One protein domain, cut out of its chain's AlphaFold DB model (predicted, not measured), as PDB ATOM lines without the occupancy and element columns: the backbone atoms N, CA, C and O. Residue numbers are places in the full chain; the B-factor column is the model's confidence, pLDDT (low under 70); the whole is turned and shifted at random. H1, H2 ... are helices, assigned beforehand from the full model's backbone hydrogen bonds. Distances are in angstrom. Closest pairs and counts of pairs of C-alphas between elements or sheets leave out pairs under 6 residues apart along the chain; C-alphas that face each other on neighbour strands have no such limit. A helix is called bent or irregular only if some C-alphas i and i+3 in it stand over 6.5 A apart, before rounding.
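Overview. This is residues 18 to 132 of the 138 residues of the protein "Rlip" of Operophtera brumata (winter moth) (UniProt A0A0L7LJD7). What does the model look like? Two groups of helices, H1 with H2 and H3 toward one end and the helical hairpin of H5 and H6 toward the other, have the long helix H7 between them, and short H4 lies on the way from one group to the other. What is it made of? The 115 printed residues hold seven named helices, H1 to H7 in that order, and no named strand; the class is all helix. How large is it? It is only just compact, close to loose, with a radius of gyration of the C-alphas of 16.0 A and spans of 45 by 32 by 21 A.

Along the chain. Where does the first helix lie? H1, residues 18 to 30, runs 15.9 A from C-alpha 18 at (20.798, -41.436, 32.716). Which helices follow? H2 is residues 43 to 55, 18.1 A long, and H3 is residues 66 to 74, 12.3 A. H4 is residues 78 to 81, 6.9 A, H5 residues 83 to 93, 16.1 A, and H6 residues 99 to 108, 14.5 A. Where does the last one end? H7, residues 113 to 130, runs 25.8 A to C-alpha 130 at (41.775, -40.533, 39.536).

Arrangement. What does H1 touch? H1 touches H3, the closest C-alphas being those of Ser 22 and Ala 69 at 5.0 A, with a shallow tilt of 33 degrees, only just short of steep, opposite ways. With residues 23 to 27 alone it only just touches H7, with 3 pairs of C-alphas within 8 A, the closest those of Ile 23 and His 125 at 6.9 A. How do the others stand? H2 touches H3 with residues 45 to 50 alone, at a steep tilt of 52 degrees, the closest C-alphas being those of Leu 46 and Val 68 at 5.7 A. H7 touches H4 with residues 115 to 119 alone, the closest C-alphas being those of Asn 115 and Ile 80 at 5.5 A. H5 and H6 touch as a hairpin at a shallow tilt of 14 degrees, opposite ways, the closest C-alphas being those of Ala 92 and Arg 100 at 6.1 A. Which helices are apart? Among them are H3 and H7, H2 and H7, and H5 and H7. What do the backbones show? In H1, H2, H3, H6 and H7 every O i to N i+4 pair is within hydrogen-bond range, and in H5 5 of 7 are; H4 is too short for such a pair, and its one O i to N i+3 pair is not within range. H5 is irregular, with C-alphas 84 and 87 7.4 A apart, and H4 is irregular, but only just, with C-alphas 78 and 81 6.9 A apart.

Size, cuts and confidence. How far does it reach? The two C-alphas farthest apart, those of Gly 57 and Ala 96, are 46.7 A apart. Is there a cut, and which link is long? The printed part has no cut, and the link from H1 to H2, residues 31 to 42, is long. Where is confidence low? Residues 77 to 79 are under 70, and the mean pLDDT of the printed part is 90.6.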
ATOM      1  N   VAL A  18      20.241 -42.583  31.982       88.19
ATOM      2  CA  VAL A  18      20.798 -41.436  32.716       88.19
ATOM      3  C   VAL A  18      22.230 -41.658  33.199       88.19
ATOM      4  O   VAL A  18      23.041 -40.735  33.154       88.19
ATOM      5  N   VAL A  19      22.564 -42.879  33.625       88.69
ATOM      6  CA  VAL A  19      23.930 -43.242  34.027       88.69
ATOM      7  C   VAL A  19      24.835 -43.211  32.817       88.69
ATOM      8  O   VAL A  19      25.914 -42.629  32.872       88.69
ATOM      9  N   ARG A  20      24.385 -43.856  31.738       89.12
ATOM     10  CA  ARG A  20      25.167 -44.022  30.521       89.12
ATOM     11  C   ARG A  20      25.527 -42.667  29.922       89.12
ATOM     12  O   ARG A  20      26.710 -42.379  29.779       89.12
ATOM     13  N   ASP A  21      24.530 -41.819  29.695       91.69
ATOM     14  CA  ASP A  21      24.706 -40.468  29.158       91.69
ATOM     15  C   ASP A  21      25.614 -39.610  30.061       91.69
ATOM     16  O   ASP A  21      26.481 -38.890  29.563       91.69
ATOM     17  N   SER A  22      25.465 -39.708  31.389       93.69
ATOM     18  CA  SER A  22      26.294 -38.946  32.336       93.69
ATOM     19  C   SER A  22      27.755 -39.403  32.316       93.69
ATOM     20  O   SER A  22      28.655 -38.565  32.254       93.69
ATOM     21  N   ILE A  23      28.010 -40.718  32.332       94.06
ATOM     22  CA  ILE A  23      29.369 -41.269  32.229       94.06
ATOM     23  C   ILE A  23      29.981 -40.896  30.880       94.06
ATOM     24  O   ILE A  23      31.105 -40.405  30.859       94.06
ATOM     25  N   ASP A  24      29.261 -41.079  29.772       93.38
ATOM     26  CA  ASP A  24      29.767 -40.759  28.434       93.38
ATOM     27  C   ASP A  24      30.143 -39.274  28.323       93.38
ATOM     28  O   ASP A  24      31.237 -38.943  27.854       93.38
ATOM     29  N   TYR A  25      29.296 -38.375  28.835       95.81
ATOM     30  CA  TYR A  25      29.599 -36.946  28.866       95.81
ATOM     31  C   TYR A  25      30.844 -36.639  29.711       95.81
ATOM     32  O   TYR A  25      31.733 -35.904  29.273       95.81
ATOM     33  N   LEU A  26      30.949 -37.206  30.917       96.38
ATOM     34  CA  LEU A  26      32.088 -36.969  31.810       96.38
ATOM     35  C   LEU A  26      33.394 -37.567  31.273       96.38
ATOM     36  O   LEU A  26      34.454 -36.971  31.456       96.38
ATOM     37  N   GLN A  27      33.336 -38.700  30.580       95.44
ATOM     38  CA  GLN A  27      34.493 -39.284  29.903       95.44
ATOM     39  C   GLN A  27      34.964 -38.398  28.743       95.44
ATOM     40  O   GLN A  27      36.162 -38.170  28.585       95.44
ATOM     41  N   ALA A  28      34.032 -37.844  27.965       95.31
ATOM     42  CA  ALA A  28      34.355 -36.985  26.828       95.31
ATOM     43  C   ALA A  28      34.819 -35.572  27.234       95.31
ATOM     44  O   ALA A  28      35.689 -34.994  26.579       95.31
ATOM     45  N   HIS A  29      34.246 -35.004  28.299       95.25
ATOM     46  CA  HIS A  29      34.389 -33.579  28.628       95.25
ATOM     47  C   HIS A  29      34.847 -33.298  30.066       95.25
ATOM     48  O   HIS A  29      35.367 -32.219  30.348       95.25
ATOM     49  N   GLY A  30      34.651 -34.241  30.987       95.88
ATOM     50  CA  GLY A  30      34.838 -34.039  32.425       95.88
ATOM     51  C   GLY A  30      36.231 -34.368  32.955       95.88
ATOM     52  O   GLY A  30      36.675 -33.700  33.881       95.88
ATOM     53  N   LEU A  31      36.946 -35.343  32.377       96.94
ATOM     54  CA  LEU A  31      38.177 -35.896  32.981       96.94
ATOM     55  C   LEU A  31      39.284 -34.872  33.267       96.94
ATOM     56  O   LEU A  31      40.079 -35.079  34.179       96.94
ATOM     57  N   LYS A  32      39.344 -33.784  32.491       95.12
ATOM     58  CA  LYS A  32      40.328 -32.694  32.637       95.12
ATOM     59  C   LYS A  32      39.744 -31.428  33.275       95.12
ATOM     60  O   LYS A  32      40.427 -30.412  33.347       95.12
ATOM     61  N   SER A  33      38.477 -31.454  33.678       96.31
ATOM     62  CA  SER A  33      37.803 -30.310  34.285       96.31
ATOM     63  C   SER A  33      38.057 -30.280  35.787       96.31
ATOM     64  O   SER A  33      37.789 -31.258  36.476       96.31
ATOM     65  N   THR A  34      38.472 -29.132  36.319       95.44
ATOM     66  CA  THR A  34      38.626 -28.911  37.771       95.44
ATOM     67  C   THR A  34      37.292 -28.876  38.527       95.44
ATOM     68  O   THR A  34      37.268 -28.823  39.755       95.44
ATOM     69  N   GLN A  35      36.169 -28.895  37.802       95.75
ATOM     70  CA  GLN A  35      34.816 -28.886  38.360       95.75
ATOM     71  C   GLN A  35      34.258 -30.289  38.623       95.75
ATOM     72  O   GLN A  35      33.225 -30.411  39.285       95.75
ATOM     73  N   ILE A  36      34.904 -31.338  38.098       96.50
ATOM     74  CA  ILE A  36      34.406 -32.712  38.192       96.50
ATOM     75  C   ILE A  36      34.247 -33.127  39.663       96.50
ATOM     76  O   ILE A  36      35.174 -33.002  40.457       96.50
ATOM     77  N   TYR A  37      33.036 -33.546  40.042       94.56
ATOM     78  CA  TYR A  37      32.633 -33.916  41.412       94.56
ATOM     79  C   TYR A  37      32.902 -32.871  42.514       94.56
ATOM     80  O   TYR A  37      32.842 -33.203  43.695       94.56
ATOM     81  N   ARG A  38      33.174 -31.610  42.154       92.12
ATOM     82  CA  ARG A  38      33.546 -30.539  43.102       92.12
ATOM     83  C   ARG A  38      32.648 -29.316  43.038       92.12
ATOM     84  O   ARG A  38      32.519 -28.601  44.028       92.12
ATOM     85  N   ALA A  39      32.078 -29.040  41.872       95.25
ATOM     86  CA  ALA A  39      31.251 -27.865  41.655       95.25
ATOM     87  C   ALA A  39      29.759 -28.200  41.755       95.25
ATOM     88  O   ALA A  39      29.304 -29.242  41.283       95.25
ATOM     89  N   GLU A  40      29.002 -27.263  42.321       95.25
ATOM     90  CA  GLU A  40      27.546 -27.331  42.353       95.25
ATOM     91  C   GLU A  40      26.957 -27.107  40.950       95.25
ATOM     92  O   GLU A  40      27.406 -26.209  40.226       95.25
ATOM     93  N   PRO A  41      25.940 -27.888  40.550       96.00
ATOM     94  CA  PRO A  41      25.264 -27.707  39.276       96.00
ATOM     95  C   PRO A  41      24.375 -26.465  39.271       96.00
ATOM     96  O   PRO A  41      23.776 -26.078  40.280       96.00
ATOM     97  N   ASP A  42      24.182 -25.895  38.082       96.38
ATOM     98  CA  ASP A  42      23.074 -24.973  37.867       96.38
ATOM     99  C   ASP A  42      21.747 -25.719  38.093       96.38
ATOM    100  O   ASP A  42      21.413 -26.685  37.397       96.38
ATOM    101  N   ARG A  43      20.978 -25.265  39.090       94.81
ATOM    102  CA  ARG A  43      19.731 -25.917  39.513       94.81
ATOM    103  C   ARG A  43      18.672 -25.944  38.417       94.81
ATOM    104  O   ARG A  43      17.917 -26.914  38.338       94.81
ATOM    105  N   ILE A  44      18.602 -24.901  37.589       95.19
ATOM    106  CA  ILE A  44      17.629 -24.812  36.499       95.19
ATOM    107  C   ILE A  44      17.999 -25.837  35.432       95.19
ATOM    108  O   ILE A  44      17.133 -26.605  35.005       95.19
ATOM    109  N   LYS A  45      19.283 -25.901  35.052       94.94
ATOM    110  CA  LYS A  45      19.746 -26.880  34.063       94.94
ATOM    111  C   LYS A  45      19.511 -28.313  34.526       94.94
ATOM    112  O   LYS A  45      18.950 -29.128  33.795       94.94
ATOM    113  N   LEU A  46      19.873 -28.601  35.774       94.12
ATOM    114  CA  LEU A  46      19.674 -29.916  36.372       94.12
ATOM    115  C   LEU A  46      18.190 -30.311  36.385       94.12
ATOM    116  O   LEU A  46      17.830 -31.417  35.984       94.12
ATOM    117  N   GLN A  47      17.301 -29.405  36.802       93.56
ATOM    118  CA  GLN A  47      15.863 -29.675  36.842       93.56
ATOM    119  C   GLN A  47      15.269 -29.920  35.450       93.56
ATOM    120  O   GLN A  47      14.442 -30.819  35.280       93.56
ATOM    121  N   GLN A  48      15.681 -29.144  34.450       93.38
ATOM    122  CA  GLN A  48      15.240 -29.332  33.071       93.38
ATOM    123  C   GLN A  48      15.715 -30.674  32.507       93.38
ATOM    124  O   GLN A  48      14.916 -31.396  31.912       93.38
ATOM    125  N   LEU A  49      16.972 -31.047  32.748       93.62
ATOM    126  CA  LEU A  49      17.508 -32.325  32.293       93.62
ATOM    127  C   LEU A  49      16.793 -33.515  32.951       93.62
ATOM    128  O   LEU A  49      16.389 -34.449  32.259       93.62
ATOM    129  N   ARG A  50      16.526 -33.457  34.262       91.06
ATOM    130  CA  ARG A  50      15.695 -34.459  34.961       91.06
ATOM    131  C   ARG A  50      14.320 -34.619  34.320       91.06
ATOM    132  O   ARG A  50      13.824 -35.740  34.176       91.06
ATOM    133  N   LYS A  51      13.697 -33.500  33.938       91.62
ATOM    134  CA  LYS A  51      12.401 -33.515  33.261       91.62
ATOM    135  C   LYS A  51      12.496 -34.225  31.910       91.62
ATOM    136  O   LYS A  51      11.635 -35.046  31.628       91.62
ATOM    137  N   LEU A  52      13.561 -34.007  31.133       92.06
ATOM    138  CA  LEU A  52      13.776 -34.720  29.866       92.06
ATOM    139  C   LEU A  52      13.847 -36.239  30.066       92.06
ATOM    140  O   LEU A  52      13.155 -36.969  29.360       92.06
ATOM    141  N   TYR A  53      14.585 -36.722  31.068       89.25
ATOM    142  CA  TYR A  53      14.615 -38.156  31.384       89.25
ATOM    143  C   TYR A  53      13.259 -38.700  31.843       89.25
ATOM    144  O   TYR A  53      12.869 -39.805  31.465       89.25
ATOM    145  N   THR A  54      12.532 -37.925  32.651       88.62
ATOM    146  CA  THR A  54      11.206 -38.309  33.160       88.62
ATOM    147  C   THR A  54      10.183 -38.406  32.031       88.62
ATOM    148  O   THR A  54       9.472 -39.405  31.921       88.62
ATOM    149  N   ASP A  55      10.163 -37.401  31.157       90.56
ATOM    150  CA  ASP A  55       9.236 -37.284  30.033       90.56
ATOM    151  C   ASP A  55       9.669 -38.142  28.828       90.56
ATOM    152  O   ASP A  55       8.956 -38.205  27.827       90.56
ATOM    153  N   ARG A  56      10.825 -38.822  28.913       86.56
ATOM    154  CA  ARG A  56      11.471 -39.558  27.807       86.56
ATOM    155  C   ARG A  56      11.713 -38.681  26.571       86.56
ATOM    156  O   ARG A  56      11.621 -39.148  25.437       86.56
ATOM    157  N   GLY A  57      11.994 -37.401  26.802       85.50
ATOM    158  CA  GLY A  57      12.401 -36.453  25.771       85.50
ATOM    159  C   GLY A  57      13.870 -36.635  25.364       85.50
ATOM    160  O   GLY A  57      14.627 -37.315  26.060       85.50
ATOM    161  N   PRO A  58      14.301 -36.022  24.249       85.06
ATOM    162  CA  PRO A  58      15.691 -36.084  23.812       85.06
ATOM    163  C   PRO A  58      16.604 -35.328  24.791       85.06
ATOM    164  O   PRO A  58      16.441 -34.127  25.008       85.06
ATOM    165  N   THR A  59      17.580 -36.028  25.368       83.38
ATOM    166  CA  THR A  59      18.592 -35.476  26.293       83.38
ATOM    167  C   THR A  59      19.782 -34.861  25.560       83.38
ATOM    168  O   THR A  59      20.543 -34.096  26.144       83.38
ATOM    169  N   PHE A  60      19.922 -35.126  24.262       79.00
ATOM    170  CA  PHE A  60      20.876 -34.475  23.370       79.00
ATOM    171  C   PHE A  60      20.130 -33.743  22.247       79.00
ATOM    172  O   PHE A  60      19.161 -34.293  21.718       79.00
ATOM    173  N   PRO A  61      20.559 -32.526  21.853       74.88
ATOM    174  CA  PRO A  61      21.737 -31.769  22.304       74.88
ATOM    175  C   PRO A  61      21.430 -30.788  23.462       74.88
ATOM    176  O   PRO A  61      21.618 -29.579  23.320       74.88
ATOM    177  N   TYR A  62      20.934 -31.269  24.610       82.19
ATOM    178  CA  TYR A  62      20.715 -30.409  25.781       82.19
ATOM    179  C   TYR A  62      22.029 -29.765  26.273       82.19
ATOM    180  O   TYR A  62      23.120 -30.276  26.018       82.19
ATOM    181  N   HIS A  63      21.936 -28.653  27.008       83.50
ATOM    182  CA  HIS A  63      23.080 -27.915  27.555       83.50
ATOM    183  C   HIS A  63      23.719 -28.610  28.768       83.50
ATOM    184  O   HIS A  63      23.729 -28.068  29.874       83.50
ATOM    185  N   TRP A  64      24.256 -29.809  28.553       94.06
ATOM    186  CA  TRP A  64      25.082 -30.504  29.532       94.06
ATOM    187  C   TRP A  64      26.317 -29.678  29.903       94.06
ATOM    188  O   TRP A  64      26.946 -29.050  29.048       94.06
ATOM    189  N   ASP A  65      26.675 -29.727  31.181       96.00
ATOM    190  CA  ASP A  65      27.961 -29.289  31.711       96.00
ATOM    191  C   ASP A  65      28.461 -30.291  32.762       96.00
ATOM    192  O   ASP A  65      27.729 -31.186  33.193       96.00
ATOM    193  N   VAL A  66      29.743 -30.181  33.126       96.69
ATOM    194  CA  VAL A  66      30.401 -31.126  34.042       96.69
ATOM    195  C   VAL A  66      29.690 -31.200  35.404       96.69
ATOM    196  O   VAL A  66      29.383 -32.316  35.823       96.69
ATOM    197  N   PRO A  67      29.359 -30.076  36.074       97.00
ATOM    198  CA  PRO A  67      28.613 -30.116  37.334       97.00
ATOM    199  C   PRO A  67      27.255 -30.824  37.221       97.00
ATOM    200  O   PRO A  67      26.925 -31.659  38.065       97.00
ATOM    201  N   VAL A  68      26.474 -30.536  36.171       96.25
ATOM    202  CA  VAL A  68      25.172 -31.181  35.943       96.25
ATOM    203  C   VAL A  68      25.341 -32.681  35.712       96.25
ATOM    204  O   VAL A  68      24.611 -33.462  36.317       96.25
ATOM    205  N   ALA A  69      26.312 -33.107  34.901       95.50
ATOM    206  CA  ALA A  69      26.557 -34.527  34.654       95.50
ATOM    207  C   ALA A  69      26.974 -35.283  35.928       95.50
ATOM    208  O   ALA A  69      26.469 -36.375  36.189       95.50
ATOM    209  N   CYS A  70      27.831 -34.683  36.763       95.81
ATOM    210  CA  CYS A  70      28.184 -35.237  38.072       95.81
ATOM    211  C   CYS A  70      26.957 -35.375  38.983       95.81
ATOM    212  O   CYS A  70      26.772 -36.414  39.609       95.81
ATOM    213  N   ALA A  71      26.097 -34.354  39.038       94.44
ATOM    214  CA  ALA A  71      24.885 -34.390  39.851       94.44
ATOM    215  C   ALA A  71      23.898 -35.469  39.380       94.44
ATOM    216  O   ALA A  71      23.401 -36.239  40.198       94.44
ATOM    217  N   MET A  72      23.680 -35.595  38.067       92.00
ATOM    218  CA  MET A  72      22.838 -36.652  37.494       92.00
ATOM    219  C   MET A  72      23.357 -38.057  37.834       92.00
ATOM    220  O   MET A  72      22.553 -38.948  38.109       92.00
ATOM    221  N   LEU A  73      24.681 -38.259  37.854       91.19
ATOM    222  CA  LEU A  73      25.283 -39.536  38.249       91.19
ATOM    223  C   LEU A  73      25.195 -39.794  39.764       91.19
ATOM    224  O   LEU A  73      25.019 -40.934  40.180       91.19
ATOM    225  N   ASN A  74      25.278 -38.753  40.595       87.56
ATOM    226  CA  ASN A  74      25.169 -38.875  42.054       87.56
ATOM    227  C   ASN A  74      23.736 -39.135  42.540       87.56
ATOM    228  O   ASN A  74      23.542 -39.652  43.636       87.56
ATOM    229  N   GLU A  75      22.725 -38.809  41.737       81.00
ATOM    230  CA  GLU A  75      21.307 -39.040  42.048       81.00
ATOM    231  C   GLU A  75      20.844 -40.481  41.819       81.00
ATOM    232  O   GLU A  75      19.642 -40.776  41.834       81.00
ATOM    233  N   LEU A  76      21.783 -41.398  41.591       71.94
ATOM    234  CA  LEU A  76      21.449 -42.799  41.460       71.94
ATOM    235  C   LEU A  76      20.736 -43.302  42.722       71.94
ATOM    236  O   LEU A  76      21.152 -42.997  43.838       71.94
ATOM    237  N   PRO A  77      19.653 -44.084  42.570       63.00
ATOM    238  CA  PRO A  77      18.875 -44.527  43.715       63.00
ATOM    239  C   PRO A  77      19.726 -45.421  44.621       63.00
ATOM    240  O   PRO A  77      20.455 -46.270  44.108       63.00
ATOM    241  N   ASP A  78      19.503 -45.356  45.942       57.97
ATOM    242  CA  ASP A  78      20.135 -46.200  46.988       57.97
ATOM    243  C   ASP A  78      20.142 -47.709  46.670       57.97
ATOM    244  O   ASP A  78      20.856 -48.511  47.268       57.97
ATOM    245  N   SER A  79      19.332 -48.129  45.697       62.56
ATOM    246  CA  SER A  79      19.269 -49.493  45.202       62.56
ATOM    247  C   SER A  79      20.518 -49.989  44.468       62.56
ATOM    248  O   SER A  79      20.519 -51.181  44.179       62.56
ATOM    249  N   ILE A  80      21.550 -49.172  44.173       73.06
ATOM    250  CA  ILE A  80      22.778 -49.656  43.488       73.06
ATOM    251  C   ILE A  80      23.373 -50.853  44.231       73.06
ATOM    252  O   ILE A  80      23.652 -51.876  43.614       73.06
ATOM    253  N   LEU A  81      23.506 -50.749  45.554       75.62
ATOM    254  CA  LEU A  81      24.030 -51.824  46.399       75.62
ATOM    255  C   LEU A  81      22.935 -52.751  46.936       75.62
ATOM    256  O   LEU A  81      23.228 -53.689  47.668       75.62
ATOM    257  N   THR A  82      21.684 -52.533  46.518       78.56
ATOM    258  CA  THR A  82      20.453 -53.173  47.004       78.56
ATOM    259  C   THR A  82      20.182 -52.947  48.496       78.56
ATOM    260  O   THR A  82      21.072 -53.000  49.337       78.56
ATOM    261  N   GLN A  83      18.913 -52.736  48.850       80.19
ATOM    262  CA  GLN A  83      18.504 -52.562  50.252       80.19
ATOM    263  C   GLN A  83      18.814 -53.807  51.106       80.19
ATOM    264  O   GLN A  83      19.131 -53.687  52.282       80.19
ATOM    265  N   GLU A  84      18.775 -54.999  50.504       84.38
ATOM    266  CA  GLU A  84      19.011 -56.279  51.186       84.38
ATOM    267  C   GLU A  84      20.475 -56.484  51.605       84.38
ATOM    268  O   GLU A  84      20.744 -57.106  52.634       84.38
ATOM    269  N   LEU A  85      21.429 -55.954  50.834       88.19
ATOM    270  CA  LEU A  85      22.859 -56.051  51.148       88.19
ATOM    271  C   LEU A  85      23.406 -54.794  51.832       88.19
ATOM    272  O   LEU A  85      24.532 -54.832  52.323       88.19
ATOM    273  N   HIS A  86      22.633 -53.706  51.911       86.88
ATOM    274  CA  HIS A  86      23.096 -52.414  52.424       86.88
ATOM    275  C   HIS A  86      23.745 -52.518  53.811       86.88
ATOM    276  O   HIS A  86      24.900 -52.139  53.972       86.88
ATOM    277  N   GLY A  87      23.072 -53.154  54.776       90.00
ATOM    278  CA  GLY A  87      23.631 -53.336  56.121       90.00
ATOM    279  C   GLY A  87      24.900 -54.201  56.155       90.00
ATOM    280  O   GLY A  87      25.751 -54.010  57.018       90.00
ATOM    281  N   GLN A  88      25.072 -55.129  55.206       92.62
ATOM    282  CA  GLN A  88      26.316 -55.902  55.084       92.62
ATOM    283  C   GLN A  88      27.449 -55.045  54.506       92.62
ATOM    284  O   GLN A  88      28.582 -55.152  54.970       92.62
ATOM    285  N   PHE A  89      27.153 -54.176  53.534       92.19
ATOM    286  CA  PHE A  89      28.118 -53.200  53.023       92.19
ATOM    287  C   PHE A  89      28.552 -52.220  54.114       92.19
ATOM    288  O   PHE A  89      29.749 -51.996  54.274       92.19
ATOM    289  N   GLU A  90      27.615 -51.697  54.910       91.56
ATOM    290  CA  GLU A  90      27.926 -50.831  56.053       91.56
ATOM    291  C   GLU A  90      28.847 -51.537  57.054       91.56
ATOM    292  O   GLU A  90      29.892 -50.999  57.416       91.56
ATOM    293  N   GLN A  91      28.523 -52.774  57.446       93.81
ATOM    294  CA  GLN A  91      29.370 -53.569  58.341       93.81
ATOM    295  C   GLN A  91      30.768 -53.806  57.762       93.81
ATOM    296  O   GLN A  91      31.754 -53.736  58.494       93.81
ATOM    297  N   ALA A  92      30.872 -54.038  56.451       93.88
ATOM    298  CA  ALA A  92      32.156 -54.229  55.790       93.88
ATOM    299  C   ALA A  92      33.061 -52.988  55.884       93.88
ATOM    300  O   ALA A  92      34.281 -53.139  55.917       93.88
ATOM    301  N   THR A  93      32.508 -51.770  55.996       91.88
ATOM    302  CA  THR A  93      33.321 -50.546  56.158       91.88
ATOM    303  C   THR A  93      34.106 -50.508  57.471       91.88
ATOM    304  O   THR A  93      35.184 -49.914  57.517       91.88
ATOM    305  N   ALA A  94      33.604 -51.175  58.516       94.56
ATOM    306  CA  ALA A  94      34.238 -51.244  59.830       94.56
ATOM    307  C   ALA A  94      35.325 -52.333  59.931       94.56
ATOM    308  O   ALA A  94      36.020 -52.420  60.943       94.56
ATOM    309  N   ILE A  95      35.480 -53.173  58.902       95.44
ATOM    310  CA  ILE A  95      36.514 -54.212  58.850       95.44
ATOM    311  C   ILE A  95      37.876 -53.555  58.586       95.44
ATOM    312  O   ILE A  95      38.001 -52.651  57.759       95.44
ATOM    313  N   ALA A  96      38.912 -54.014  59.287       94.44
ATOM    314  CA  ALA A  96      40.280 -53.569  59.051       94.44
ATOM    315  C   ALA A  96      40.854 -54.159  57.753       94.44
ATOM    316  O   ALA A  96      40.485 -55.253  57.317       94.44
ATOM    317  N   GLU A  97      41.801 -53.450  57.146       92.31
ATOM    318  CA  GLU A  97      42.599 -54.038  56.071       92.31
ATOM    319  C   GLU A  97      43.472 -55.187  56.605       92.31
ATOM    320  O   GLU A  97      43.942 -55.107  57.746       92.31
ATOM    321  N   PRO A  98      43.725 -56.246  55.810       91.50
ATOM    322  CA  PRO A  98      43.342 -56.430  54.400       91.50
ATOM    323  C   PRO A  98      41.981 -57.126  54.170       91.50
ATOM    324  O   PRO A  98      41.576 -57.350  53.032       91.50
ATOM    325  N   GLN A  99      41.266 -57.543  55.223       94.50
ATOM    326  CA  GLN A  99      40.033 -58.336  55.068       94.50
ATOM    327  C   GLN A  99      38.863 -57.544  54.472       94.50
ATOM    328  O   GLN A  99      37.923 -58.141  53.929       94.50
ATOM    329  N   ARG A 100      38.903 -56.214  54.572       94.69
ATOM    330  CA  ARG A 100      37.856 -55.335  54.054       94.69
ATOM    331  C   ARG A 100      37.667 -55.505  52.551       94.69
ATOM    332  O   ARG A 100      36.532 -55.694  52.118       94.69
ATOM    333  N   GLU A 101      38.749 -55.507  51.776       92.00
ATOM    334  CA  GLU A 101      38.692 -55.646  50.316       92.00
ATOM    335  C   GLU A 101      38.002 -56.949  49.890       92.00
ATOM    336  O   GLU A 101      37.014 -56.928  49.154       92.00
ATOM    337  N   ALA A 102      38.457 -58.089  50.418       94.19
ATOM    338  CA  ALA A 102      37.879 -59.392  50.094       94.19
ATOM    339  C   ALA A 102      36.386 -59.473  50.460       94.19
ATOM    340  O   ALA A 102      35.585 -60.038  49.711       94.19
ATOM    341  N   THR A 103      35.996 -58.872  51.589       95.44
ATOM    342  CA  THR A 103      34.591 -58.817  52.020       95.44
ATOM    343  C   THR A 103      33.750 -57.957  51.076       95.44
ATOM    344  O   THR A 103      32.673 -58.385  50.660       95.44
ATOM    345  N   MET A 104      34.249 -56.781  50.685       93.94
ATOM    346  CA  MET A 104      33.580 -55.895  49.725       93.94
ATOM    347  C   MET A 104      33.379 -56.588  48.375       93.94
ATOM    348  O   MET A 104      32.267 -56.589  47.848       93.94
ATOM    349  N   LEU A 105      34.414 -57.245  47.843       93.19
ATOM    350  CA  LEU A 105      34.333 -57.987  46.581       93.19
ATOM    351  C   LEU A 105      33.317 -59.134  46.650       93.19
ATOM    352  O   LEU A 105      32.533 -59.322  45.718       93.19
ATOM    353  N   ALA A 106      33.273 -59.866  47.766       95.00
ATOM    354  CA  ALA A 106      32.289 -60.926  47.973       95.00
ATOM    355  C   ALA A 106      30.846 -60.391  48.016       95.00
ATOM    356  O   ALA A 106      29.937 -61.046  47.508       95.00
ATOM    357  N   LEU A 107      30.620 -59.208  48.597       94.50
ATOM    358  CA  LEU A 107      29.305 -58.559  48.610       94.50
ATOM    359  C   LEU A 107      28.908 -58.039  47.227       94.50
ATOM    360  O   LEU A 107      27.777 -58.266  46.800       94.50
ATOM    361  N   ILE A 108      29.838 -57.419  46.496       92.81
ATOM    362  CA  ILE A 108      29.619 -56.997  45.106       92.81
ATOM    363  C   ILE A 108      29.232 -58.205  44.244       92.81
ATOM    364  O   ILE A 108      28.279 -58.123  43.474       92.81
ATOM    365  N   GLY A 109      29.892 -59.353  44.425       92.69
ATOM    366  CA  GLY A 109      29.576 -60.594  43.711       92.69
ATOM    367  C   GLY A 109      28.177 -61.170  43.984       92.69
ATOM    368  O   GLY A 109      27.706 -61.999  43.210       92.69
ATOM    369  N   LYS A 110      27.492 -60.731  45.049       93.62
ATOM    370  CA  LYS A 110      26.101 -61.113  45.357       93.62
ATOM    371  C   LYS A 110      25.065 -60.179  44.725       93.62
ATOM    372  O   LYS A 110      23.870 -60.460  44.814       93.62
ATOM    373  N   LEU A 111      25.489 -59.067  44.125       91.06
ATOM    374  CA  LEU A 111      24.570 -58.122  43.503       91.06
ATOM    375  C   LEU A 111      23.877 -58.752  42.285       91.06
ATOM    376  O   LEU A 111      24.502 -59.501  41.530       91.06
ATOM    377  N   PRO A 112      22.605 -58.404  42.019       88.94
ATOM    378  CA  PRO A 112      21.968 -58.724  40.747       88.94
ATOM    379  C   PRO A 112      22.803 -58.218  39.564       88.94
ATOM    380  O   PRO A 112      23.448 -57.174  39.654       88.94
ATOM    381  N   SER A 113      22.739 -58.909  38.423       86.25
ATOM    382  CA  SER A 113      23.579 -58.617  37.248       86.25
ATOM    383  C   SER A 113      23.569 -57.139  36.815       86.25
ATOM    384  O   SER A 113      24.628 -56.582  36.520       86.25
ATOM    385  N   CYS A 114      22.409 -56.469  36.850       83.06
ATOM    386  CA  CYS A 114      22.308 -55.046  36.498       83.06
ATOM    387  C   CYS A 114      23.073 -54.150  37.490       83.06
ATOM    388  O   CYS A 114      23.771 -53.223  37.090       83.06
ATOM    389  N   ASN A 115      22.969 -54.446  38.786       87.00
ATOM    390  CA  ASN A 115      23.641 -53.723  39.863       87.00
ATOM    391  C   ASN A 115      25.154 -53.943  39.834       87.00
ATOM    392  O   ASN A 115      25.914 -52.983  39.912       87.00
ATOM    393  N   TYR A 116      25.581 -55.195  39.657       89.00
ATOM    394  CA  TYR A 116      26.989 -55.545  39.480       89.00
ATOM    395  C   TYR A 116      27.602 -54.783  38.297       89.00
ATOM    396  O   TYR A 116      28.650 -54.154  38.430       89.00
ATOM    397  N   SER A 117      26.904 -54.774  37.157       87.69
ATOM    398  CA  SER A 117      27.340 -54.052  35.959       87.69
ATOM    399  C   SER A 117      27.441 -52.549  36.219       87.69
ATOM    400  O   SER A 117      28.460 -51.946  35.888       87.69
ATOM    401  N   LEU A 118      26.435 -51.954  36.869       87.38
ATOM    402  CA  LEU A 118      26.441 -50.542  37.256       87.38
ATOM    403  C   LEU A 118      27.647 -50.192  38.137       87.38
ATOM    404  O   LEU A 118      28.363 -49.243  37.823       87.38
ATOM    405  N   VAL A 119      27.920 -50.980  39.181       89.25
ATOM    406  CA  VAL A 119      29.104 -50.792  40.037       89.25
ATOM    407  C   VAL A 119      30.386 -50.865  39.207       89.25
ATOM    408  O   VAL A 119      31.226 -49.976  39.308       89.25
ATOM    409  N   GLY A 120      30.523 -51.859  38.328       90.69
ATOM    410  CA  GLY A 120      31.705 -51.998  37.472       90.69
ATOM    411  C   GLY A 120      31.908 -50.840  36.484       90.69
ATOM    412  O   GLY A 120      33.042 -50.527  36.125       90.69
ATOM    413  N   TRP A 121      30.840 -50.191  36.022       91.44
ATOM    414  CA  TRP A 121      30.933 -48.975  35.204       91.44
ATOM    415  C   TRP A 121      31.332 -47.748  36.025       91.44
ATOM    416  O   TRP A 121      32.185 -46.981  35.581       91.44
ATOM    417  N   LEU A 122      30.769 -47.591  37.226       91.19
ATOM    418  CA  LEU A 122      31.125 -46.505  38.140       91.19
ATOM    419  C   LEU A 122      32.590 -46.595  38.575       91.19
ATOM    420  O   LEU A 122      33.301 -45.602  38.485       91.19
ATOM    421  N   VAL A 123      33.063 -47.784  38.967       92.00
ATOM    422  CA  VAL A 123      34.468 -48.009  39.348       92.00
ATOM    423  C   VAL A 123      35.405 -47.611  38.209       92.00
ATOM    424  O   VAL A 123      36.275 -46.772  38.415       92.00
ATOM    425  N   ARG A 124      35.171 -48.100  36.982       94.50
ATOM    426  CA  ARG A 124      35.984 -47.726  35.809       94.50
ATOM    427  C   ARG A 124      35.959 -46.229  35.513       94.50
ATOM    428  O   ARG A 124      36.963 -45.650  35.089       94.50
ATOM    429  N   HIS A 125      34.811 -45.584  35.711       94.94
ATOM    430  CA  HIS A 125      34.719 -44.139  35.570       94.94
ATOM    431  C   HIS A 125      35.578 -43.421  36.616       94.94
ATOM    432  O   HIS A 125      36.395 -42.582  36.245       94.94
ATOM    433  N   PHE A 126      35.462 -43.787  37.893       94.75
ATOM    434  CA  PHE A 126      36.259 -43.184  38.960       94.75
ATOM    435  C   PHE A 126      37.760 -43.467  38.817       94.75
ATOM    436  O   PHE A 126      38.557 -42.563  39.043       94.75
ATOM    437  N   GLU A 127      38.161 -44.648  38.344       96.19
ATOM    438  CA  GLU A 127      39.556 -44.939  37.979       96.19
ATOM    439  C   GLU A 127      40.073 -43.971  36.908       96.19
ATOM    440  O   GLU A 127      41.165 -43.422  37.040       96.19
ATOM    441  N   SER A 128      39.270 -43.702  35.872       96.50
ATOM    442  CA  SER A 128      39.624 -42.739  34.816       96.50
ATOM    443  C   SER A 128      39.795 -41.326  35.378       96.50
ATOM    444  O   SER A 128      40.666 -40.573  34.947       96.50
ATOM    445  N   VAL A 129      38.958 -40.962  36.347       96.31
ATOM    446  CA  VAL A 129      38.978 -39.658  37.009       96.31
ATOM    447  C   VAL A 129      40.227 -39.503  37.886       96.31
ATOM    448  O   VAL A 129      40.941 -38.511  37.735       96.31
ATOM    449  N   VAL A 130      40.552 -40.503  38.710       95.56
ATOM    450  CA  VAL A 130      41.775 -40.533  39.536       95.56
ATOM    451  C   VAL A 130      43.033 -40.556  38.665       95.56
ATOM    452  O   VAL A 130      43.976 -39.820  38.923       95.56
ATOM    453  N   ALA A 131      43.040 -41.301  37.556       96.44
ATOM    454  CA  ALA A 131      44.170 -41.311  36.621       96.44
ATOM    455  C   ALA A 131      44.469 -39.929  35.997       96.44
ATOM    456  O   ALA A 131      45.557 -39.715  35.462       96.44
ATOM    457  N   ASN A 132      43.520 -38.989  36.059       95.00
ATOM    458  CA  ASN A 132      43.673 -37.610  35.594       95.00
ATOM    459  C   ASN A 132      43.807 -36.593  36.750       95.00
ATOM    460  O   ASN A 132      43.707 -35.388  36.494       95.00
TER     461      ASN A 132